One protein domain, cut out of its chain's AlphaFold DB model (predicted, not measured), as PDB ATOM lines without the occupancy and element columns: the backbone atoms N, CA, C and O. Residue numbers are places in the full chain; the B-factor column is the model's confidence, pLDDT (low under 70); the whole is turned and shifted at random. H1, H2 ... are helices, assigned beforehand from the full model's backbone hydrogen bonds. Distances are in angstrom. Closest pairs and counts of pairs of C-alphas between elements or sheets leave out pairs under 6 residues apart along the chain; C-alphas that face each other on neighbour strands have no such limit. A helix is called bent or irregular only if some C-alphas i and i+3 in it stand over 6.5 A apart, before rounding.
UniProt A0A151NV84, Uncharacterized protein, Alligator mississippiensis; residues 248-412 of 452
ATOM      1  N   GLU A 248     -42.514  -3.900 -42.418       78.06
ATOM      2  CA  GLU A 248     -42.228  -2.483 -42.573       78.06
ATOM      3  C   GLU A 248     -40.735  -2.307 -42.868       78.06
ATOM      4  O   GLU A 248     -39.897  -3.053 -42.351       78.06
ATOM      5  N   GLY A 249     -40.409  -1.344 -43.736       66.69
ATOM      6  CA  GLY A 249     -39.026  -1.021 -44.064       66.69
ATOM      7  C   GLY A 249     -38.293  -0.626 -42.790       66.69
ATOM      8  O   GLY A 249     -38.519   0.457 -42.255       66.69
ATOM      9  N   SER A 250     -37.458  -1.528 -42.284       61.22
ATOM     10  CA  SER A 250     -36.690  -1.274 -41.076       61.22
ATOM     11  C   SER A 250     -35.437  -0.487 -41.447       61.22
ATOM     12  O   SER A 250     -34.813  -0.808 -42.461       61.22
ATOM     13  N   PRO A 251     -35.021   0.505 -40.638       59.06
ATOM     14  CA  PRO A 251     -33.679   1.060 -40.766       59.06
ATOM     15  C   PRO A 251     -32.638  -0.058 -40.631       59.06
ATOM     16  O   PRO A 251     -32.930  -1.122 -40.074       59.06
ATOM     17  N   ASP A 252     -31.431   0.188 -41.139       66.50
ATOM     18  CA  ASP A 252     -30.289  -0.692 -40.906       66.50
ATOM     19  C   ASP A 252     -30.107  -0.884 -39.391       66.50
ATOM     20  O   ASP A 252     -29.756   0.051 -38.675       66.50
ATOM     21  N   MET A 253     -30.403  -2.092 -38.901       70.62
ATOM     22  CA  MET A 253     -30.310  -2.449 -37.483       70.62
ATOM     23  C   MET A 253     -28.966  -3.149 -37.232       70.62
ATOM     24  O   MET A 253     -28.822  -4.320 -37.614       70.62
ATOM     25  N   PRO A 254     -27.961  -2.486 -36.630       69.44
ATOM     26  CA  PRO A 254     -26.675  -3.113 -36.315       69.44
ATOM     27  C   PRO A 254     -26.800  -4.273 -35.310       69.44
ATOM     28  O   PRO A 254     -25.951  -5.160 -35.251       69.44
ATOM     29  N   GLU A 255     -27.876  -4.320 -34.528       76.06
ATOM     30  CA  GLU A 255     -28.097  -5.326 -33.493       76.06
ATOM     31  C   GLU A 255     -28.471  -6.707 -34.057       76.06
ATOM     32  O   GLU A 255     -28.201  -7.742 -33.439       76.06
ATOM     33  N   VAL A 256     -29.011  -6.758 -35.279       77.00
ATOM     34  CA  VAL A 256     -29.402  -8.005 -35.973       77.00
ATOM     35  C   VAL A 256     -28.200  -8.920 -36.232       77.00
ATOM     36  O   VAL A 256     -28.327 -10.102 -36.552       77.00
ATOM     37  N   GLU A 257     -26.996  -8.416 -36.026       77.75
ATOM     38  CA  GLU A 257     -25.769  -9.168 -36.231       77.75
ATOM     39  C   GLU A 257     -25.179  -9.748 -34.986       77.75
ATOM     40  O   GLU A 257     -24.511 -10.777 -35.065       77.75
ATOM     41  N   ASP A 258     -25.478  -9.149 -33.840       80.81
ATOM     42  CA  ASP A 258     -25.324  -9.861 -32.590       80.81
ATOM     43  C   ASP A 258     -26.195 -11.127 -32.641       80.81
ATOM     44  O   ASP A 258     -25.712 -12.216 -32.335       80.81
ATOM     45  N   MET A 259     -27.418 -11.028 -33.183       87.12
ATOM     46  CA  MET A 259     -28.265 -12.193 -33.470       87.12
ATOM     47  C   MET A 259     -27.600 -13.158 -34.469       87.12
ATOM     48  O   MET A 259     -27.481 -14.348 -34.176       87.12
ATOM     49  N   ALA A 260     -27.112 -12.680 -35.621       86.75
ATOM     50  CA  ALA A 260     -26.452 -13.535 -36.617       86.75
ATOM     51  C   ALA A 260     -25.201 -14.244 -36.066       86.75
ATOM     52  O   ALA A 260     -24.980 -15.425 -36.335       86.75
ATOM     53  N   ALA A 261     -24.382 -13.554 -35.272       85.38
ATOM     54  CA  ALA A 261     -23.202 -14.131 -34.644       85.38
ATOM     55  C   ALA A 261     -23.593 -15.200 -33.615       85.38
ATOM     56  O   ALA A 261     -23.040 -16.300 -33.630       85.38
ATOM     57  N   ARG A 262     -24.583 -14.918 -32.761       85.81
ATOM     58  CA  ARG A 262     -25.058 -15.860 -31.734       85.81
ATOM     59  C   ARG A 262     -25.734 -17.095 -32.318       85.81
ATOM     60  O   ARG A 262     -25.555 -18.178 -31.782       85.81
ATOM     61  N   LEU A 263     -26.443 -16.961 -33.437       86.81
ATOM     62  CA  LEU A 263     -27.022 -18.097 -34.163       86.81
ATOM     63  C   LEU A 263     -25.980 -18.865 -34.991       86.81
ATOM     64  O   LEU A 263     -26.126 -20.068 -35.210       86.81
ATOM     65  N   GLY A 264     -24.930 -18.186 -35.460       84.56
ATOM     66  CA  GLY A 264     -23.885 -18.772 -36.294       84.56
ATOM     67  C   GLY A 264     -22.860 -19.591 -35.511       84.56
ATOM     68  O   GLY A 264     -22.478 -20.681 -35.939       84.56
ATOM     69  N   LEU A 265     -22.408 -19.105 -34.354       84.81
ATOM     70  CA  LEU A 265     -21.357 -19.756 -33.560       84.81
ATOM     71  C   LEU A 265     -21.677 -21.214 -33.145       84.81
ATOM     72  O   LEU A 265     -20.767 -22.048 -33.214       84.81
ATOM     73  N   PRO A 266     -22.932 -21.581 -32.812       82.62
ATOM     74  CA  PRO A 266     -23.316 -22.960 -32.500       82.62
ATOM     75  C   PRO A 266     -23.419 -23.902 -33.713       82.62
ATOM     76  O   PRO A 266     -23.733 -25.077 -33.544       82.62
ATOM     77  N   ILE A 267     -23.134 -23.468 -34.951       80.12
ATOM     78  CA  ILE A 267     -23.201 -24.350 -36.140       80.12
ATOM     79  C   ILE A 267     -22.275 -25.572 -36.031       80.12
ATOM     80  O   ILE A 267     -22.544 -26.587 -36.669       80.12
ATOM     81  N   ASN A 268     -21.197 -25.490 -35.248       76.25
ATOM     82  CA  ASN A 268     -20.305 -26.625 -34.985       76.25
ATOM     83  C   ASN A 268     -20.619 -27.373 -33.684       76.25
ATOM     84  O   ASN A 268     -19.919 -28.336 -33.367       76.25
ATOM     85  N   ASP A 269     -21.626 -26.949 -32.921       75.06
ATOM     86  CA  ASP A 269     -22.084 -27.696 -31.755       75.06
ATOM     87  C   ASP A 269     -22.840 -28.949 -32.235       75.06
ATOM     88  O   ASP A 269     -23.847 -28.814 -32.939       75.06
ATOM     89  N   PRO A 270     -22.401 -30.174 -31.891       69.44
ATOM     90  CA  PRO A 270     -23.057 -31.411 -32.315       69.44
ATOM     91  C   PRO A 270     -24.560 -31.488 -32.005       69.44
ATOM     92  O   PRO A 270     -25.294 -32.146 -32.755       69.44
ATOM     93  N   GLU A 271     -25.011 -30.837 -30.930       71.44
ATOM     94  CA  GLU A 271     -26.403 -30.840 -30.470       71.44
ATOM     95  C   GLU A 271     -27.248 -29.781 -31.191       71.44
ATOM     96  O   GLU A 271     -28.431 -30.003 -31.469       71.44
ATOM     97  N   GLU A 272     -26.636 -28.660 -31.579       74.94
ATOM     98  CA  GLU A 272     -27.357 -27.485 -32.089       74.94
ATOM     99  C   GLU A 272     -27.161 -27.233 -33.586       74.94
ATOM    100  O   GLU A 272     -27.970 -26.532 -34.195       74.94
ATOM    101  N   THR A 273     -26.172 -27.884 -34.213       78.44
ATOM    102  CA  THR A 273     -25.774 -27.716 -35.626       78.44
ATOM    103  C   THR A 273     -26.968 -27.617 -36.578       78.44
ATOM    104  O   THR A 273     -26.997 -26.754 -37.454       78.44
ATOM    105  N   ILE A 274     -27.960 -28.511 -36.447       75.94
ATOM    106  CA  ILE A 274     -29.124 -28.533 -37.352       75.94
ATOM    107  C   ILE A 274     -29.948 -27.249 -37.211       75.94
ATOM    108  O   ILE A 274     -30.296 -26.634 -38.218       75.94
ATOM    109  N   LYS A 275     -30.262 -26.854 -35.973       84.19
ATOM    110  CA  LYS A 275     -31.111 -25.691 -35.692       84.19
ATOM    111  C   LYS A 275     -30.371 -24.393 -35.990       84.19
ATOM    112  O   LYS A 275     -30.941 -23.522 -36.633       84.19
ATOM    113  N   ALA A 276     -29.091 -24.307 -35.628       84.56
ATOM    114  CA  ALA A 276     -28.228 -23.170 -35.935       84.56
ATOM    115  C   ALA A 276     -28.149 -22.908 -37.448       84.56
ATOM    116  O   ALA A 276     -28.389 -21.792 -37.903       84.56
ATOM    117  N   ARG A 277     -27.931 -23.954 -38.260       84.38
ATOM    118  CA  ARG A 277     -27.939 -23.836 -39.731       84.38
ATOM    119  C   ARG A 277     -29.294 -23.363 -40.269       84.38
ATOM    120  O   ARG A 277     -29.324 -22.514 -41.156       84.38
ATOM    121  N   ALA A 278     -30.399 -23.899 -39.746       88.31
ATOM    122  CA  ALA A 278     -31.741 -23.483 -40.151       88.31
ATOM    123  C   ALA A 278     -32.008 -22.010 -39.801       88.31
ATOM    124  O   ALA A 278     -32.452 -21.255 -40.661       88.31
ATOM    125  N   CYS A 279     -31.666 -21.591 -38.581       89.81
ATOM    126  CA  CYS A 279     -31.792 -20.208 -38.132       89.81
ATOM    127  C   CYS A 279     -31.001 -19.252 -39.026       89.81
ATOM    128  O   CYS A 279     -31.546 -18.250 -39.475       89.81
ATOM    129  N   MET A 280     -29.747 -19.584 -39.346       89.00
ATOM    130  CA  MET A 280     -28.906 -18.738 -40.197       89.00
ATOM    131  C   MET A 280     -29.435 -18.602 -41.621       89.00
ATOM    132  O   MET A 280     -29.396 -17.513 -42.189       89.00
ATOM    133  N   TYR A 281     -29.962 -19.685 -42.189       90.38
ATOM    134  CA  TYR A 281     -30.611 -19.640 -43.494       90.38
ATOM    135  C   TYR A 281     -31.858 -18.738 -43.479       90.38
ATOM    136  O   TYR A 281     -31.996 -17.875 -44.341       90.38
ATOM    137  N   LEU A 282     -32.733 -18.894 -42.478       92.94
ATOM    138  CA  LEU A 282     -33.950 -18.086 -42.343       92.94
ATOM    139  C   LEU A 282     -33.625 -16.607 -42.092       92.94
ATOM    140  O   LEU A 282     -34.202 -15.734 -42.737       92.94
ATOM    141  N   LEU A 283     -32.656 -16.314 -41.220       91.38
ATOM    142  CA  LEU A 283     -32.209 -14.947 -40.957       91.38
ATOM    143  C   LEU A 283     -31.641 -14.288 -42.219       91.38
ATOM    144  O   LEU A 283     -31.946 -13.131 -42.498       91.38
ATOM    145  N   ALA A 284     -30.871 -15.021 -43.026       90.06
ATOM    146  CA  ALA A 284     -30.373 -14.502 -44.295       90.06
ATOM    147  C   ALA A 284     -31.493 -14.191 -45.295       90.06
ATOM    148  O   ALA A 284     -31.413 -13.171 -45.974       90.06
ATOM    149  N   GLN A 285     -32.552 -15.008 -45.364       91.62
ATOM    150  CA  GLN A 285     -33.721 -14.693 -46.194       91.62
ATOM    151  C   GLN A 285     -34.375 -13.376 -45.767       91.62
ATOM    152  O   GLN A 285     -34.676 -12.539 -46.619       91.62
ATOM    153  N   ILE A 286     -34.538 -13.173 -44.456       91.06
ATOM    154  CA  ILE A 286     -35.105 -11.940 -43.902       91.06
ATOM    155  C   ILE A 286     -34.219 -10.741 -44.259       91.06
ATOM    156  O   ILE A 286     -34.710  -9.753 -44.796       91.06
ATOM    157  N   LEU A 287     -32.909 -10.848 -44.032       88.75
ATOM    158  CA  LEU A 287     -31.949  -9.782 -44.321       88.75
ATOM    159  C   LEU A 287     -31.870  -9.424 -45.812       88.75
ATOM    160  O   LEU A 287     -31.787  -8.246 -46.151       88.75
ATOM    161  N   LEU A 288     -31.898 -10.412 -46.710       88.81
ATOM    162  CA  LEU A 288     -31.909 -10.172 -48.159       88.81
ATOM    163  C   LEU A 288     -33.188  -9.455 -48.588       88.81
ATOM    164  O   LEU A 288     -33.124  -8.484 -49.338       88.81
ATOM    165  N   HIS A 289     -34.338  -9.894 -48.068       88.62
ATOM    166  CA  HIS A 289     -35.618  -9.265 -48.365       88.62
ATOM    167  C   HIS A 289     -35.656  -7.802 -47.911       88.62
ATOM    168  O   HIS A 289     -36.050  -6.937 -48.687       88.62
ATOM    169  N   GLN A 290     -35.181  -7.516 -46.693       84.56
ATOM    170  CA  GLN A 290     -35.100  -6.148 -46.166       84.56
ATOM    171  C   GLN A 290     -34.240  -5.225 -47.037       84.56
ATOM    172  O   GLN A 290     -34.509  -4.032 -47.127       84.56
ATOM    173  N   ARG A 291     -33.243  -5.776 -47.737       82.88
ATOM    174  CA  ARG A 291     -32.384  -5.022 -48.661       82.88
ATOM    175  C   ARG A 291     -32.892  -4.985 -50.104       82.88
ATOM    176  O   ARG A 291     -32.179  -4.510 -50.984       82.88
ATOM    177  N   GLY A 292     -34.084  -5.516 -50.378       84.81
ATOM    178  CA  GLY A 292     -34.619  -5.628 -51.738       84.81
ATOM    179  C   GLY A 292     -33.794  -6.549 -52.647       84.81
ATOM    180  O   GLY A 292     -33.846  -6.417 -53.869       84.81
ATOM    181  N   GLN A 293     -33.010  -7.457 -52.063       85.69
ATOM    182  CA  GLN A 293     -32.180  -8.419 -52.783       85.69
ATOM    183  C   GLN A 293     -32.945  -9.727 -53.020       85.69
ATOM    184  O   GLN A 293     -33.883 -10.067 -52.297       85.69
ATOM    185  N   ASP A 294     -32.528 -10.488 -54.034       86.00
ATOM    186  CA  ASP A 294     -33.105 -11.804 -54.303       86.00
ATOM    187  C   ASP A 294     -32.813 -12.767 -53.141       86.00
ATOM    188  O   ASP A 294     -31.659 -13.023 -52.786       86.00
ATOM    189  N   MET A 295     -33.875 -13.344 -52.576       84.88
ATOM    190  CA  MET A 295     -33.791 -14.328 -51.499       84.88
ATOM    191  C   MET A 295     -33.064 -15.613 -51.921       84.88
ATOM    192  O   MET A 295     -32.604 -16.344 -51.045       84.88
ATOM    193  N   GLN A 296     -32.897 -15.885 -53.225       83.81
ATOM    194  CA  GLN A 296     -32.025 -16.973 -53.693       83.81
ATOM    195  C   GLN A 296     -30.572 -16.807 -53.227       83.81
ATOM    196  O   GLN A 296     -29.871 -17.807 -53.075       83.81
ATOM    197  N   GLY A 297     -30.134 -15.585 -52.901       80.19
ATOM    198  CA  GLY A 297     -28.832 -15.348 -52.274       80.19
ATOM    199  C   GLY A 297     -28.638 -16.107 -50.952       80.19
ATOM    200  O   GLY A 297     -27.507 -16.432 -50.594       80.19
ATOM    201  N   ALA A 298     -29.722 -16.470 -50.251       84.44
ATOM    202  CA  ALA A 298     -29.649 -17.249 -49.014       84.44
ATOM    203  C   ALA A 298     -29.273 -18.719 -49.254       84.44
ATOM    204  O   ALA A 298     -28.863 -19.406 -48.317       84.44
ATOM    205  N   GLU A 299     -29.375 -19.222 -50.490       83.94
ATOM    206  CA  GLU A 299     -29.088 -20.626 -50.801       83.94
ATOM    207  C   GLU A 299     -27.616 -20.979 -50.531       83.94
ATOM    208  O   GLU A 299     -27.298 -22.115 -50.176       83.94
ATOM    209  N   GLU A 300     -26.712 -19.996 -50.574       75.06
ATOM    210  CA  GLU A 300     -25.308 -20.179 -50.188       75.06
ATOM    211  C   GLU A 300     -25.136 -20.532 -48.704       75.06
ATOM    212  O   GLU A 300     -24.226 -21.281 -48.331       75.06
ATOM    213  N   LEU A 301     -26.047 -20.053 -47.853       81.19
ATOM    214  CA  LEU A 301     -26.074 -20.358 -46.425       81.19
ATOM    215  C   LEU A 301     -26.774 -21.695 -46.135       81.19
ATOM    216  O   LEU A 301     -26.704 -22.209 -45.017       81.19
ATOM    217  N   ARG A 302     -27.413 -22.314 -47.136       80.31
ATOM    218  CA  ARG A 302     -28.097 -23.597 -46.978       80.31
ATOM    219  C   ARG A 302     -27.098 -24.752 -46.937       80.31
ATOM    220  O   ARG A 302     -26.706 -25.333 -47.951       80.31
ATOM    221  N   CYS A 303     -26.686 -25.135 -45.735       69.06
ATOM    222  CA  CYS A 303     -25.804 -26.285 -45.522       69.06
ATOM    223  C   CYS A 303     -26.619 -27.560 -45.256       69.06
ATOM    224  O   CYS A 303     -27.201 -27.728 -44.182       69.06
ATOM    225  N   LYS A 304     -26.645 -28.496 -46.214       67.12
ATOM    226  CA  LYS A 304     -27.257 -29.821 -46.016       67.12
ATOM    227  C   LYS A 304     -26.378 -30.642 -45.070       67.12
ATOM    228  O   LYS A 304     -25.248 -30.968 -45.419       67.12
ATOM    229  N   ARG A 305     -26.883 -30.997 -43.883       62.88
ATOM    230  CA  ARG A 305     -26.188 -31.938 -42.990       62.88
ATOM    231  C   ARG A 305     -26.212 -33.328 -43.628       62.88
ATOM    232  O   ARG A 305     -27.282 -33.911 -43.779       62.88
ATOM    233  N   GLN A 306     -25.045 -33.855 -43.981       59.88
ATOM    234  CA  GLN A 306     -24.879 -35.284 -44.260       59.88
ATOM    235  C   GLN A 306     -24.552 -36.005 -42.944       59.88
ATOM    236  O   GLN A 306     -23.884 -35.433 -42.083       59.88
ATOM    237  N   MET A 307     -25.046 -37.237 -42.766       52.62
ATOM    238  CA  MET A 307     -24.858 -38.006 -41.521       52.62
ATOM    239  C   MET A 307     -23.379 -38.249 -41.171       52.62
ATOM    240  O   MET A 307     -23.057 -38.388 -39.997       52.62
ATOM    241  N   GLU A 308     -22.483 -38.213 -42.161       59.56
ATOM    242  CA  GLU A 308     -21.040 -38.448 -42.012       59.56
ATOM    243  C   GLU A 308     -20.222 -37.286 -42.599       59.56
ATOM    244  O   GLU A 308     -19.340 -37.460 -43.440       59.56
ATOM    245  N   GLN A 309     -20.542 -36.054 -42.203       69.06
ATOM    246  CA  GLN A 309     -19.778 -34.892 -42.653       69.06
ATOM    247  C   GLN A 309     -18.400 -34.855 -41.974       69.06
ATOM    248  O   GLN A 309     -18.296 -34.830 -40.745       69.06
ATOM    249  N   SER A 310     -17.328 -34.835 -42.773       84.31
ATOM    250  CA  SER A 310     -15.968 -34.693 -42.251       84.31
ATOM    251  C   SER A 310     -15.787 -33.333 -41.566       84.31
ATOM    252  O   SER A 310     -16.410 -32.336 -41.941       84.31
ATOM    253  N   GLN A 311     -14.887 -33.256 -40.583       85.38
ATOM    254  CA  GLN A 311     -14.572 -31.994 -39.901       85.38
ATOM    255  C   GLN A 311     -14.132 -30.897 -40.888       85.38
ATOM    256  O   GLN A 311     -14.490 -29.733 -40.731       85.38
ATOM    257  N   VAL A 312     -13.392 -31.278 -41.931       88.44
ATOM    258  CA  VAL A 312     -12.963 -30.371 -43.002       88.44
ATOM    259  C   VAL A 312     -14.162 -29.805 -43.755       88.44
ATOM    260  O   VAL A 312     -14.205 -28.606 -44.024       88.44
ATOM    261  N   GLN A 313     -15.153 -30.643 -44.063       87.38
ATOM    262  CA  GLN A 313     -16.362 -30.181 -44.728       87.38
ATOM    263  C   GLN A 313     -17.167 -29.229 -43.837       87.38
ATOM    264  O   GLN A 313     -17.668 -28.233 -44.344       87.38
ATOM    265  N   ASN A 314     -17.216 -29.451 -42.519       86.06
ATOM    266  CA  ASN A 314     -17.847 -28.498 -41.595       86.06
ATOM    267  C   ASN A 314     -17.166 -27.123 -41.630       86.06
ATOM    268  O   ASN A 314     -17.847 -26.102 -41.649       86.06
ATOM    269  N   TYR A 315     -15.832 -27.072 -41.700       90.69
ATOM    270  CA  TYR A 315     -15.117 -25.802 -41.852       90.69
ATOM    271  C   TYR A 315     -15.387 -25.122 -43.193       90.69
ATOM    272  O   TYR A 315     -15.547 -23.906 -43.231       90.69
ATOM    273  N   ARG A 316     -15.478 -25.884 -44.288       89.50
ATOM    274  CA  ARG A 316     -15.843 -25.330 -45.601       89.50
ATOM    275  C   ARG A 316     -17.270 -24.789 -45.612       89.50
ATOM    276  O   ARG A 316     -17.493 -23.703 -46.134       89.50
ATOM    277  N   ASP A 317     -18.208 -25.514 -45.011       87.00
ATOM    278  CA  ASP A 317     -19.599 -25.083 -44.871       87.00
ATOM    279  C   ASP A 317     -19.686 -23.788 -44.051       87.00
ATOM    280  O   ASP A 317     -20.349 -22.844 -44.470       87.00
ATOM    281  N   LEU A 318     -18.967 -23.703 -42.928       89.31
ATOM    282  CA  LEU A 318     -18.870 -22.482 -42.125       89.31
ATOM    283  C   LEU A 318     -18.262 -21.315 -42.898       89.31
ATOM    284  O   LEU A 318     -18.793 -20.210 -42.850       89.31
ATOM    285  N   ALA A 319     -17.166 -21.553 -43.620       91.44
ATOM    286  CA  ALA A 319     -16.535 -20.531 -44.442       91.44
ATOM    287  C   ALA A 319     -17.503 -20.020 -45.516       91.44
ATOM    288  O   ALA A 319     -17.609 -18.817 -45.723       91.44
ATOM    289  N   ARG A 320     -18.269 -20.919 -46.145       89.56
ATOM    290  CA  ARG A 320     -19.293 -20.559 -47.129       89.56
ATOM    291  C   ARG A 320     -20.418 -19.729 -46.511       89.56
ATOM    292  O   ARG A 320     -20.790 -18.714 -47.087       89.56
ATOM    293  N   VAL A 321     -20.922 -20.122 -45.336       88.62
ATOM    294  CA  VAL A 321     -21.921 -19.338 -44.583       88.62
ATOM    295  C   VAL A 321     -21.360 -17.954 -44.250       88.62
ATOM    296  O   VAL A 321     -22.037 -16.960 -44.482       88.62
ATOM    297  N   GLY A 322     -20.121 -17.875 -43.762       90.50
ATOM    298  CA  GLY A 322     -19.462 -16.614 -43.425       90.50
ATOM    299  C   GLY A 322     -19.246 -15.692 -44.628       90.50
ATOM    300  O   GLY A 322     -19.527 -14.505 -44.532       90.50
ATOM    301  N   GLU A 323     -18.828 -16.218 -45.781       91.12
ATOM    302  CA  GLU A 323     -18.697 -15.429 -47.018       91.12
ATOM    303  C   GLU A 323     -20.063 -14.989 -47.569       91.12
ATOM    304  O   GLU A 323     -20.184 -13.898 -48.124       91.12
ATOM    305  N   GLY A 324     -21.105 -15.812 -47.405       89.06
ATOM    306  CA  GLY A 324     -22.482 -15.423 -47.712       89.06
ATOM    307  C   GLY A 324     -22.938 -14.257 -46.832       89.06
ATOM    308  O   GLY A 324     -23.394 -13.234 -47.339       89.06
ATOM    309  N   LEU A 325     -22.717 -14.357 -45.517       88.44
ATOM    310  CA  LEU A 325     -22.990 -13.274 -44.571       88.44
ATOM    311  C   LEU A 325     -22.188 -12.018 -44.892       88.44
ATOM    312  O   LEU A 325     -22.753 -10.938 -44.870       88.44
ATOM    313  N   ARG A 326     -20.910 -12.129 -45.258       89.94
ATOM    314  CA  ARG A 326     -20.092 -10.978 -45.661       89.94
ATOM    315  C   ARG A 326     -20.748 -10.166 -46.776       89.94
ATOM    316  O   ARG A 326     -20.682  -8.946 -46.749       89.94
ATOM    317  N   ARG A 327     -21.373 -10.824 -47.757       89.00
ATOM    318  CA  ARG A 327     -22.057 -10.143 -48.874       89.00
ATOM    319  C   ARG A 327     -23.388  -9.519 -48.469       89.00
ATOM    320  O   ARG A 327     -23.818  -8.561 -49.101       89.00
ATOM    321  N   ILE A 328     -24.013 -10.071 -47.436       87.44
ATOM    322  CA  ILE A 328     -25.278  -9.605 -46.876       87.44
ATOM    323  C   ILE A 328     -25.007  -8.406 -45.951       87.44
ATOM    324  O   ILE A 328     -25.543  -7.331 -46.171       87.44
ATOM    325  N   LEU A 329     -24.150  -8.560 -44.944       85.75
ATOM    326  CA  LEU A 329     -23.888  -7.587 -43.879       85.75
ATOM    327  C   LEU A 329     -23.163  -6.328 -44.385       85.75
ATOM    328  O   LEU A 329     -22.249  -6.419 -45.214       85.75
ATOM    329  N   LEU A 330     -23.530  -5.163 -43.846       83.81
ATOM    330  CA  LEU A 330     -22.847  -3.883 -44.094       83.81
ATOM    331  C   LEU A 330     -21.504  -3.814 -43.340       83.81
ATOM    332  O   LEU A 330     -21.124  -4.737 -42.628       83.81
ATOM    333  N   GLU A 331     -20.740  -2.734 -43.485       83.19
ATOM    334  CA  GLU A 331     -19.404  -2.648 -42.876       83.19
ATOM    335  C   GLU A 331     -19.420  -2.505 -41.343       83.19
ATOM    336  O   GLU A 331     -18.745  -3.266 -40.648       83.19
ATOM    337  N   GLU A 332     -20.193  -1.553 -40.807       79.38
ATOM    338  CA  GLU A 332     -20.355  -1.361 -39.349       79.38
ATOM    339  C   GLU A 332     -20.876  -2.622 -38.683       79.38
ATOM    340  O   GLU A 332     -20.412  -3.069 -37.639       79.38
ATOM    341  N   GLN A 333     -21.800  -3.211 -39.406       82.56
ATOM    342  CA  GLN A 333     -22.432  -4.457 -39.151       82.56
ATOM    343  C   GLN A 333     -21.395  -5.593 -38.948       82.56
ATOM    344  O   GLN A 333     -21.227  -6.152 -37.850       82.56
ATOM    345  N   ARG A 334     -20.560  -5.841 -39.967       87.56
ATOM    346  CA  ARG A 334     -19.467  -6.827 -39.897       87.56
ATOM    347  C   ARG A 334     -18.547  -6.599 -38.698       87.56
ATOM    348  O   ARG A 334     -18.026  -7.573 -38.158       87.56
ATOM    349  N   ARG A 335     -18.329  -5.354 -38.258       84.19
ATOM    350  CA  ARG A 335     -17.478  -5.045 -37.093       84.19
ATOM    351  C   ARG A 335     -18.016  -5.686 -35.811       84.19
ATOM    352  O   ARG A 335     -17.250  -6.349 -35.112       84.19
ATOM    353  N   SER A 336     -19.310  -5.545 -35.532       81.88
ATOM    354  CA  SER A 336     -19.965  -6.146 -34.360       81.88
ATOM    355  C   SER A 336     -19.911  -7.674 -34.412       81.88
ATOM    356  O   SER A 336     -19.536  -8.329 -33.434       81.88
ATOM    357  N   PHE A 337     -20.179  -8.250 -35.588       88.31
ATOM    358  CA  PHE A 337     -20.050  -9.690 -35.803       88.31
ATOM    359  C   PHE A 337     -18.617 -10.176 -35.511       88.31
ATOM    360  O   PHE A 337     -18.416 -11.162 -34.796       88.31
ATOM    361  N   LEU A 338     -17.601  -9.477 -36.033       89.94
ATOM    362  CA  LEU A 338     -16.188  -9.815 -35.835       89.94
ATOM    363  C   LEU A 338     -15.770  -9.728 -34.363       89.94
ATOM    364  O   LEU A 338     -15.024 -10.590 -33.900       89.94
ATOM    365  N   GLN A 339     -16.268  -8.741 -33.612       86.88
ATOM    366  CA  GLN A 339     -16.024  -8.629 -32.169       86.88
ATOM    367  C   GLN A 339     -16.537  -9.857 -31.417       86.88
ATOM    368  O   GLN A 339     -15.810 -10.438 -30.606       86.88
ATOM    369  N   ARG A 340     -17.759 -10.307 -31.722       88.12
ATOM    370  CA  ARG A 340     -18.331 -11.504 -31.095       88.12
ATOM    371  C   ARG A 340     -17.622 -12.785 -31.528       88.12
ATOM    372  O   ARG A 340     -17.337 -13.633 -30.682       88.12
ATOM    373  N   ALA A 341     -17.273 -12.914 -32.806       91.00
ATOM    374  CA  ALA A 341     -16.491 -14.045 -33.301       91.00
ATOM    375  C   ALA A 341     -15.118 -14.126 -32.612       91.00
ATOM    376  O   ALA A 341     -14.710 -15.201 -32.178       91.00
ATOM    377  N   LEU A 342     -14.434 -12.992 -32.439       89.94
ATOM    378  CA  LEU A 342     -13.154 -12.923 -31.737       89.94
ATOM    379  C   LEU A 342     -13.304 -13.256 -30.245       89.94
ATOM    380  O   LEU A 342     -12.516 -14.034 -29.709       89.94
ATOM    381  N   HIS A 343     -14.353 -12.755 -29.587       88.31
ATOM    382  CA  HIS A 343     -14.675 -13.131 -28.208       88.31
ATOM    383  C   HIS A 343     -14.897 -14.646 -28.064       88.31
ATOM    384  O   HIS A 343     -14.378 -15.266 -27.135       88.31
ATOM    385  N   ALA A 344     -15.608 -15.263 -29.010       89.00
ATOM    386  CA  ALA A 344     -15.829 -16.705 -29.055       89.00
ATOM    387  C   ALA A 344     -14.531 -17.502 -29.281       89.00
ATOM    388  O   ALA A 344     -14.356 -18.580 -28.707       89.00
ATOM    389  N   VAL A 345     -13.587 -16.972 -30.067       91.00
ATOM    390  CA  VAL A 345     -12.246 -17.563 -30.208       91.00
ATOM    391  C   VAL A 345     -11.504 -17.556 -28.871       91.00
ATOM    392  O   VAL A 345     -10.916 -18.576 -28.525       91.00
ATOM    393  N   HIS A 346     -11.564 -16.457 -28.111       86.81
ATOM    394  CA  HIS A 346     -10.873 -16.330 -26.823       86.81
ATOM    395  C   HIS A 346     -11.483 -17.169 -25.699       86.81
ATOM    396  O   HIS A 346     -10.744 -17.815 -24.960       86.81
ATOM    397  N   ASN A 347     -12.810 -17.145 -25.568       85.06
ATOM    398  CA  ASN A 347     -13.494 -17.610 -24.357       85.06
ATOM    399  C   ASN A 347     -14.422 -18.808 -24.593       85.06
ATOM    400  O   ASN A 347     -14.936 -19.389 -23.639       85.06
ATOM    401  N   GLY A 348     -14.675 -19.171 -25.853       82.00
ATOM    402  CA  GLY A 348     -15.597 -20.246 -26.193       82.00
ATOM    403  C   GLY A 348     -15.032 -21.648 -25.924       82.00
ATOM    404  O   GLY A 348     -13.818 -21.852 -25.875       82.00
ATOM    405  N   PRO A 349     -15.904 -22.666 -25.800       84.75
ATOM    406  CA  PRO A 349     -15.484 -24.056 -25.899       84.75
ATOM    407  C   PRO A 349     -14.920 -24.342 -27.296       84.75
ATOM    408  O   PRO A 349     -15.272 -23.693 -28.279       84.75
ATOM    409  N   ARG A 350     -14.086 -25.384 -27.408       87.50
ATOM    410  CA  ARG A 350     -13.292 -25.684 -28.614       87.50
ATOM    411  C   ARG A 350     -14.067 -25.601 -29.938       87.50
ATOM    412  O   ARG A 350     -13.540 -25.057 -30.902       87.50
ATOM    413  N   HIS A 351     -15.280 -26.149 -30.009       85.62
ATOM    414  CA  HIS A 351     -16.084 -26.162 -31.238       85.62
ATOM    415  C   HIS A 351     -16.624 -24.765 -31.604       85.62
ATOM    416  O   HIS A 351     -16.618 -24.407 -32.784       85.62
ATOM    417  N   ILE A 352     -16.993 -23.954 -30.605       87.88
ATOM    418  CA  ILE A 352     -17.383 -22.546 -30.770       87.88
ATOM    419  C   ILE A 352     -16.171 -21.700 -31.168       87.88
ATOM    420  O   ILE A 352     -16.269 -20.927 -32.114       87.88
ATOM    421  N   SER A 353     -15.003 -21.886 -30.543       90.31
ATOM    422  CA  SER A 353     -13.782 -21.157 -30.929       90.31
ATOM    423  C   SER A 353     -13.348 -21.477 -32.359       90.31
ATOM    424  O   SER A 353     -12.899 -20.597 -33.091       90.31
ATOM    425  N   GLN A 354     -13.509 -22.731 -32.789       92.81
ATOM    426  CA  GLN A 354     -13.276 -23.135 -34.175       92.81
ATOM    427  C   GLN A 354     -14.245 -22.459 -35.145       92.81
ATOM    428  O   GLN A 354     -13.799 -21.947 -36.171       92.81
ATOM    429  N   ALA A 355     -15.543 -22.430 -34.827       91.50
ATOM    430  CA  ALA A 355     -16.525 -21.714 -35.638       91.50
ATOM    431  C   ALA A 355     -16.213 -20.213 -35.695       91.50
ATOM    432  O   ALA A 355     -16.145 -19.649 -36.785       91.50
ATOM    433  N   GLY A 356     -15.929 -19.599 -34.543       92.25
ATOM    434  CA  GLY A 356     -15.541 -18.196 -34.423       92.25
ATOM    435  C   GLY A 356     -14.328 -17.855 -35.282       92.25
ATOM    436  O   GLY A 356     -14.368 -16.876 -36.019       92.25
ATOM    437  N   LEU A 357     -13.287 -18.698 -35.283       94.69
ATOM    438  CA  LEU A 357     -12.113 -18.475 -36.130       94.69
ATOM    439  C   LEU A 357     -12.465 -18.554 -37.619       94.69
ATOM    440  O   LEU A 357     -12.040 -17.700 -38.392       94.69
ATOM    441  N   VAL A 358     -13.211 -19.578 -38.039       94.62
ATOM    442  CA  VAL A 358     -13.577 -19.733 -39.456       94.62
ATOM    443  C   VAL A 358     -14.423 -18.552 -39.924       94.62
ATOM    444  O   VAL A 358     -14.163 -18.003 -40.993       94.62
ATOM    445  N   PHE A 359     -15.378 -18.113 -39.104       93.56
ATOM    446  CA  PHE A 359     -16.171 -16.929 -39.387       93.56
ATOM    447  C   PHE A 359     -15.346 -15.643 -39.424       93.56
ATOM    448  O   PHE A 359     -15.582 -14.817 -40.300       93.56
ATOM    449  N   LEU A 360     -14.360 -15.484 -38.536       93.75
ATOM    450  CA  LEU A 360     -13.458 -14.331 -38.533       93.75
ATOM    451  C   LEU A 360     -12.768 -14.177 -39.895       93.75
ATOM    452  O   LEU A 360     -12.798 -13.103 -40.486       93.75
ATOM    453  N   TYR A 361     -12.205 -15.268 -40.426       94.44
ATOM    454  CA  TYR A 361     -11.571 -15.259 -41.747       94.44
ATOM    455  C   TYR A 361     -12.592 -15.036 -42.866       94.44
ATOM    456  O   TYR A 361     -12.338 -14.241 -43.763       94.44
ATOM    457  N   ALA A 362     -13.751 -15.692 -42.818       93.88
ATOM    458  CA  ALA A 362     -14.759 -15.586 -43.871       93.88
ATOM    459  C   ALA A 362     -15.408 -14.195 -43.969       93.88
ATOM    460  O   ALA A 362     -15.601 -13.680 -45.064       93.88
ATOM    461  N   ILE A 363     -15.697 -13.542 -42.841       92.12
ATOM    462  CA  ILE A 363     -16.273 -12.188 -42.832       92.12
ATOM    463  C   ILE A 363     -15.266 -11.144 -43.334       92.12
ATOM    464  O   ILE A 363     -15.655 -10.167 -43.976       92.12
ATOM    465  N   LEU A 364     -13.971 -11.373 -43.103       91.81
ATOM    466  CA  LEU A 364     -12.895 -10.532 -43.634       91.81
ATOM    467  C   LEU A 364     -12.575 -10.826 -45.107       91.81
ATOM    468  O   LEU A 364     -11.928 -10.012 -45.758       91.81
ATOM    469  N   GLY A 365     -13.074 -11.933 -45.662       90.94
ATOM    470  CA  GLY A 365     -12.781 -12.348 -47.034       90.94
ATOM    471  C   GLY A 365     -11.507 -13.160 -47.210       90.94
ATOM    472  O   GLY A 365     -11.036 -13.321 -48.331       90.94
ATOM    473  N   GLU A 366     -10.960 -13.662 -46.110       92.62
ATOM    474  CA  GLU A 366      -9.693 -14.384 -46.031       92.62
ATOM    475  C   GLU A 366      -9.907 -15.891 -45.812       92.62
ATOM    476  O   GLU A 366      -8.992 -16.619 -45.424       92.62
ATOM    477  N   ALA A 367     -11.117 -16.419 -46.047       91.88
ATOM    478  CA  ALA A 367     -11.410 -17.843 -45.855       91.88
ATOM    479  C   ALA A 367     -10.439 -18.764 -46.623       91.88
ATOM    480  O   ALA A 367     -10.105 -19.859 -46.161       91.88
ATOM    481  N   SER A 368      -9.935 -18.311 -47.773       90.88
ATOM    482  CA  SER A 368      -8.912 -18.990 -48.575       90.88
ATOM    483  C   SER A 368      -7.638 -19.313 -47.782       90.88
ATOM    484  O   SER A 368      -7.123 -20.426 -47.911       90.88
ATOM    485  N   CYS A 369      -7.183 -18.421 -46.893       89.44
ATOM    486  CA  CYS A 369      -5.994 -18.611 -46.050       89.44
ATOM    487  C   CYS A 369      -6.117 -19.804 -45.086       89.44
ATOM    488  O   CYS A 369      -5.110 -20.361 -44.626       89.44
ATOM    489  N   LEU A 370      -7.355 -20.202 -44.767       89.31
ATOM    490  CA  LEU A 370      -7.665 -21.407 -44.002       89.31
ATOM    491  C   LEU A 370      -7.915 -22.620 -44.906       89.31
ATOM    492  O   LEU A 370      -7.443 -23.711 -44.587       89.31
ATOM    493  N   MET A 371      -8.655 -22.439 -46.005       91.88
ATOM    494  CA  MET A 371      -9.287 -23.544 -46.741       91.88
ATOM    495  C   MET A 371      -8.528 -24.039 -47.983       91.88
ATOM    496  O   MET A 371      -8.834 -25.133 -48.450       91.88
ATOM    497  N   GLN A 372      -7.545 -23.301 -48.519       84.50
ATOM    498  CA  GLN A 372      -6.810 -23.690 -49.744       84.50
ATOM    499  C   GLN A 372      -5.727 -24.771 -49.535       84.50
ATOM    500  O   GLN A 372      -5.044 -25.164 -50.480       84.50
ATOM    501  N   HIS A 373      -5.561 -25.281 -48.314       83.69
ATOM    502  CA  HIS A 373      -4.560 -26.300 -47.987       83.69
ATOM    503  C   HIS A 373      -5.062 -27.732 -48.205       83.69
ATOM    504  O   HIS A 373      -6.253 -27.980 -48.406       83.69
ATOM    505  N   LYS A 374      -4.141 -28.704 -48.129       86.56
ATOM    506  CA  LYS A 374      -4.500 -30.128 -48.160       86.56
ATOM    507  C   LYS A 374      -5.502 -30.417 -47.044       86.56
ATOM    508  O   LYS A 374      -5.315 -29.963 -45.920       86.56
ATOM    509  N   GLU A 375      -6.523 -31.229 -47.318       85.50
ATOM    510  CA  GLU A 375      -7.620 -31.473 -46.366       85.50
ATOM    511  C   GLU A 375      -7.140 -31.897 -44.975       85.50
ATOM    512  O   GLU A 375      -7.652 -31.421 -43.965       85.50
ATOM    513  N   LYS A 376      -6.094 -32.728 -44.916       88.00
ATOM    514  CA  LYS A 376      -5.494 -33.204 -43.662       88.00
ATOM    515  C   LYS A 376      -4.842 -32.090 -42.828       88.00
ATOM    516  O   LYS A 376      -4.713 -32.238 -41.618       88.00
ATOM    517  N   GLU A 377      -4.438 -30.987 -43.454       91.06
ATOM    518  CA  GLU A 377      -3.764 -29.856 -42.804       91.06
ATOM    519  C   GLU A 377      -4.751 -28.805 -42.279       91.06
ATOM    520  O   GLU A 377      -4.412 -28.056 -41.360       91.06
ATOM    521  N   ILE A 378      -5.977 -28.753 -42.818       92.56
ATOM    522  CA  ILE A 378      -6.973 -27.728 -42.465       92.56
ATOM    523  C   ILE A 378      -7.289 -27.739 -40.956       92.56
ATOM    524  O   ILE A 378      -7.183 -26.680 -40.332       92.56
ATOM    525  N   PRO A 379      -7.596 -28.883 -40.305       91.88
ATOM    526  CA  PRO A 379      -7.883 -28.890 -38.869       91.88
ATOM    527  C   PRO A 379      -6.697 -28.444 -38.010       91.88
ATOM    528  O   PRO A 379      -6.887 -27.722 -37.033       91.88
ATOM    529  N   ILE A 380      -5.476 -28.832 -38.393       91.75
ATOM    530  CA  ILE A 380      -4.244 -28.448 -37.690       91.75
ATOM    531  C   ILE A 380      -4.047 -26.934 -37.786       91.75
ATOM    532  O   ILE A 380      -3.774 -26.273 -36.789       91.75
ATOM    533  N   ARG A 381      -4.255 -26.357 -38.972       91.62
ATOM    534  CA  ARG A 381      -4.137 -24.916 -39.208       91.62
ATOM    535  C   ARG A 381      -5.152 -24.102 -38.408       91.62
ATOM    536  O   ARG A 381      -4.772 -23.090 -37.823       91.62
ATOM    537  N   VAL A 382      -6.411 -24.544 -38.370       92.81
ATOM    538  CA  VAL A 382      -7.460 -23.915 -37.549       92.81
ATOM    539  C   VAL A 382      -7.022 -23.895 -36.083       92.81
ATOM    540  O   VAL A 382      -7.022 -22.838 -35.460       92.81
ATOM    541  N   LEU A 383      -6.562 -25.027 -35.544       92.56
ATOM    542  CA  LEU A 383      -6.094 -25.104 -34.156       92.56
ATOM    543  C   LEU A 383      -4.866 -24.222 -33.893       92.56
ATOM    544  O   LEU A 383      -4.840 -23.516 -32.891       92.56
ATOM    545  N   ASN A 384      -3.888 -24.207 -34.802       92.44
ATOM    546  CA  ASN A 384      -2.694 -23.372 -34.667       92.44
ATOM    547  C   ASN A 384      -3.041 -21.878 -34.642       92.44
ATOM    548  O   ASN A 384      -2.483 -21.127 -33.850       92.44
ATOM    549  N   LYS A 385      -3.982 -21.431 -35.481       93.19
ATOM    550  CA  LYS A 385      -4.419 -20.029 -35.498       93.19
ATOM    551  C   LYS A 385      -5.226 -19.654 -34.255       93.19
ATOM    552  O   LYS A 385      -5.046 -18.547 -33.761       93.19
ATOM    553  N   ILE A 386      -6.044 -20.565 -33.718       91.94
ATOM    554  CA  ILE A 386      -6.681 -20.366 -32.404       91.94
ATOM    555  C   ILE A 386      -5.600 -20.204 -31.336       91.94
ATOM    556  O   ILE A 386      -5.651 -19.238 -30.593       91.94
ATOM    557  N   PHE A 387      -4.598 -21.088 -31.298       90.00
ATOM    558  CA  PHE A 387      -3.508 -21.021 -30.321       90.00
ATOM    559  C   PHE A 387      -2.749 -19.685 -30.364       90.00
ATOM    560  O   PHE A 387      -2.454 -19.113 -29.318       90.00
ATOM    561  N   ILE A 388      -2.473 -19.152 -31.558       87.94
ATOM    562  CA  ILE A 388      -1.847 -17.827 -31.711       87.94
ATOM    563  C   ILE A 388      -2.721 -16.739 -31.062       87.94
ATOM    564  O   ILE A 388      -2.229 -15.953 -30.256       87.94
ATOM    565  N   ILE A 389      -4.028 -16.743 -31.336       87.75
ATOM    566  CA  ILE A 389      -4.963 -15.750 -30.786       87.75
ATOM    567  C   ILE A 389      -5.110 -15.896 -29.269       87.75
ATOM    568  O   ILE A 389      -5.039 -14.911 -28.539       87.75
ATOM    569  N   THR A 390      -5.313 -17.113 -28.770       87.19
ATOM    570  CA  THR A 390      -5.678 -17.338 -27.368       87.19
ATOM    571  C   THR A 390      -4.477 -17.394 -26.433       87.19
ATOM    572  O   THR A 390      -4.524 -16.806 -25.354       87.19
ATOM    573  N   CYS A 391      -3.395 -18.069 -26.828       84.94
ATOM    574  CA  CYS A 391      -2.229 -18.289 -25.972       84.94
ATOM    575  C   CYS A 391      -1.152 -17.225 -26.170       84.94
ATOM    576  O   CYS A 391      -0.573 -16.770 -25.186       84.94
ATOM    577  N   LEU A 392      -0.892 -16.817 -27.416       82.81
ATOM    578  CA  LEU A 392       0.115 -15.786 -27.697       82.81
ATOM    579  C   LEU A 392      -0.459 -14.370 -27.601       82.81
ATOM    580  O   LEU A 392       0.305 -13.415 -27.553       82.81
ATOM    581  N   LYS A 393      -1.793 -14.232 -27.518       82.81
ATOM    582  CA  LYS A 393      -2.502 -12.940 -27.522       82.81
ATOM    583  C   LYS A 393      -2.138 -12.083 -28.739       82.81
ATOM    584  O   LYS A 393      -2.169 -10.857 -28.684       82.81
ATOM    585  N   GLU A 394      -1.808 -12.746 -29.843       82.56
ATOM    586  CA  GLU A 394      -1.426 -12.120 -31.099       82.56
ATOM    587  C   GLU A 394      -2.490 -12.392 -32.156       82.56
ATOM    588  O   GLU A 394      -3.063 -13.479 -32.244       82.56
ATOM    589  N   LEU A 395      -2.735 -11.412 -33.019       83.69
ATOM    590  CA  LEU A 395      -3.553 -11.639 -34.197       83.69
ATOM    591  C   LEU A 395      -2.686 -12.324 -35.276       83.69
ATOM    592  O   LEU A 395      -1.560 -11.880 -35.497       83.69
ATOM    593  N   PRO A 396      -3.142 -13.387 -35.966       82.25
ATOM    594  CA  PRO A 396      -2.377 -14.021 -37.036       82.25
ATOM    595  C   PRO A 396      -1.976 -13.015 -38.118       82.25
ATOM    596  O   PRO A 396      -2.765 -12.134 -38.441       82.25
ATOM    597  N   LYS A 397      -0.787 -13.180 -38.713       82.38
ATOM    598  CA  LYS A 397      -0.219 -12.246 -39.711       82.38
ATOM    599  C   LYS A 397      -1.202 -11.864 -40.818       82.38
ATOM    600  O   LYS A 397      -1.354 -10.686 -41.111       82.38
ATOM    601  N   ASP A 398      -1.926 -12.849 -41.342       82.94
ATOM    602  CA  ASP A 398      -2.928 -12.678 -42.403       82.94
ATOM    603  C   ASP A 398      -4.075 -11.722 -42.005       82.94
ATOM    604  O   ASP A 398      -4.770 -11.187 -42.856       82.94
ATOM    605  N   LEU A 399      -4.279 -11.485 -40.705       82.44
ATOM    606  CA  LEU A 399      -5.332 -10.628 -40.166       82.44
ATOM    607  C   LEU A 399      -4.818  -9.268 -39.647       82.44
ATOM    608  O   LEU A 399      -5.631  -8.366 -39.452       82.44
ATOM    609  N   GLN A 400      -3.503  -9.089 -39.459       77.12
ATOM    610  CA  GLN A 400      -2.882  -7.902 -38.832       77.12
ATOM    611  C   GLN A 400      -3.075  -6.581 -39.608       77.12
ATOM    612  O   GLN A 400      -2.829  -5.516 -39.048       77.12
ATOM    613  N   GLY A 401      -3.548  -6.623 -40.859       71.81
ATOM    614  CA  GLY A 401      -3.828  -5.441 -41.688       71.81
ATOM    615  C   GLY A 401      -5.301  -5.020 -41.773       71.81
ATOM    616  O   GLY A 401      -5.613  -4.050 -42.459       71.81
ATOM    617  N   ASN A 402      -6.223  -5.731 -41.116       77.75
ATOM    618  CA  ASN A 402      -7.655  -5.463 -41.259       77.75
ATOM    619  C   ASN A 402      -8.115  -4.330 -40.332       77.75
ATOM    620  O   ASN A 402      -8.207  -4.514 -39.116       77.75
ATOM    621  N   SER A 403      -8.477  -3.180 -40.912       71.31
ATOM    622  CA  SER A 403      -8.972  -1.993 -40.190       71.31
ATOM    623  C   SER A 403     -10.138  -2.305 -39.242       71.31
ATOM    624  O   SER A 403     -10.200  -1.758 -38.143       71.31
ATOM    625  N   LEU A 404     -11.007  -3.254 -39.614       69.81
ATOM    626  CA  LEU A 404     -12.143  -3.717 -38.806       69.81
ATOM    627  C   LEU A 404     -11.735  -4.421 -37.498       69.81
ATOM    628  O   LEU A 404     -12.505  -4.431 -36.534       69.81
ATOM    629  N   LEU A 405     -10.532  -5.003 -37.439       71.00
ATOM    630  CA  LEU A 405     -10.010  -5.682 -36.249       71.00
ATOM    631  C   LEU A 405      -9.152  -4.770 -35.366       71.00
ATOM    632  O   LEU A 405      -9.146  -4.953 -34.148       71.00
ATOM    633  N   VAL A 406      -8.475  -3.774 -35.948       59.16
ATOM    634  CA  VAL A 406      -7.582  -2.850 -35.222       59.16
ATOM    635  C   VAL A 406      -8.339  -2.068 -34.142       59.16
ATOM    636  O   VAL A 406      -7.854  -1.957 -33.022       59.16
ATOM    637  N   THR A 407      -9.565  -1.619 -34.422       52.28
ATOM    638  CA  THR A 407     -10.435  -0.958 -33.428       52.28
ATOM    639  C   THR A 407     -11.105  -1.932 -32.453       52.28
ATOM    640  O   THR A 407     -11.443  -1.565 -31.331       52.28
ATOM    641  N   SER A 408     -11.299  -3.186 -32.863       50.03
ATOM    642  CA  SER A 408     -12.015  -4.212 -32.090       50.03
ATOM    643  C   SER A 408     -11.139  -4.861 -31.010       50.03
ATOM    644  O   SER A 408     -11.634  -5.224 -29.946       50.03
ATOM    645  N   SER A 409      -9.827  -4.945 -31.248       48.34
ATOM    646  CA  SER A 409      -8.838  -5.413 -30.264       48.34
ATOM    647  C   SER A 409      -8.729  -4.464 -29.059       48.34
ATOM    648  O   SER A 409      -8.665  -4.910 -27.917       48.34
ATOM    649  N   SER A 410      -8.822  -3.149 -29.292       43.91
ATOM    650  CA  SER A 410      -8.857  -2.131 -28.230       43.91
ATOM    651  C   SER A 410     -10.146  -2.183 -27.393       43.91
ATOM    652  O   SER A 410     -10.131  -1.856 -26.206       43.91
ATOM    653  N   ALA A 411     -11.260  -2.621 -27.991       41.00
ATOM    654  CA  ALA A 411     -12.554  -2.768 -27.321       41.00
ATOM    655  C   ALA A 411     -12.639  -4.024 -26.426       41.00
ATOM    656  O   ALA A 411     -13.350  -4.014 -25.422       41.00
ATOM    657  N   LEU A 412     -11.869  -5.081 -26.717       41.66
ATOM    658  CA  LEU A 412     -11.780  -6.282 -25.868       41.66
ATOM    659  C   LEU A 412     -11.190  -6.000 -24.478       41.66
ATOM    660  O   LEU A 412     -11.547  -6.681 -23.521       41.66
TER     661      LEU A 412
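What this domain is: This is residues 248 to 412 of the 452 residues of an uncharacterized protein of Alligator mississippiensis (UniProt A0A151NV84). H4 and H6 form the middle of a bundle of five helices, H1, H2, H4, H5 and H6, in which some neighbours are aligned and others crossed. H8 crosses H6 nearly at right angles and makes a corner with H5, where residues 386 to 390 of H8 meet residues 345 to 346 of H5; the short H3 packs on H2 and H4, H7 packs on H4, H6 and H8, and H9 packs on H5 at the bundle's border. The printed part has 165 residues with nine named helices, H1 to H9 in order, and no named strand: it is all helix. It is compact, with a radius of gyration of the C-alphas of 15.1 A, and spans 47 by 41 by 26 A.

Where its parts are: H4, residues 311 to 328, runs 25.8 A from C-alpha 311 at (-14.572, -31.994, -39.901) to C-alpha 328 at (-25.278, -9.605, -46.876). H2, residues 273 to 290, is equally 25.8 A long. H6 is residues 350 to 364, 21.3 A; H5 is 331 to 347, 24.5 A; H8 is 375 to 391, 24.9 A. H1, residues 256 to 268, 20.7 A, begins at C-alpha 256 (-29.402, -8.005, -35.973). H3 is residues 295 to 301, H7 is 367 to 371, and H9 is 403 to 412, ending at C-alpha 412 (-11.780, -6.282, -25.868). H1 is irregular, with C-alphas 265 and 268 7.1 A apart; H8 is irregular, but only just, with C-alphas 376 and 379 6.9 A apart.

How they stand to each other: H4 and H6 are the hub, each touching five helices. They touch at a steep tilt of 41 degrees, closest at the C-alphas of Gly 322 and Ala 362, 4.8 A. H5 and H6 form a helical hairpin, closest at the C-alphas of Val 345 and Ser 353, 4.0 A. H1 and H2 form another, at a shallow tilt of 28 degrees, opposite ways. H1 touches H5, closest at the C-alphas of Ala 261 and Phe 337, 5.6 A. H3 touches residues 320 to 325 of H4, with the C-alphas of Leu 301 and Val 321 closest at 4.7 A. H7 touches H4, the C-alphas of Ala 319 and Ala 367 being closest at 6.0 A. H8 is about perpendicular to H6, at 85 degrees; residues 353 to 358 touch 382 to 386, closest at the C-alphas of Gln 354 and Val 382, 6.8 A. H9 touches H5, closest at the C-alphas of Arg 335 and Leu 404, 5.8 A. H2 and H8 are apart. Every O i to N i+4 pair is within hydrogen-bond range in H2, H4, H5, H6 and H7; the counts are 6 of 9 in H1, 11 of 13 in H8, 0 of 3 in H3 and 2 of 6 in H9, with O i to N i+3 counts of 3 of 4 in H3 and 4 of 7 in H9.

The domain as a whole: The C-alphas farthest apart are those of Glu 248 and Lys 376, 47.9 A. The printed part has no cut, and the link from H8 to H9 is long. The mean pLDDT of the printed part is 82.7; 21 residues are under 70, among them 303 to 309 and 406 to 412.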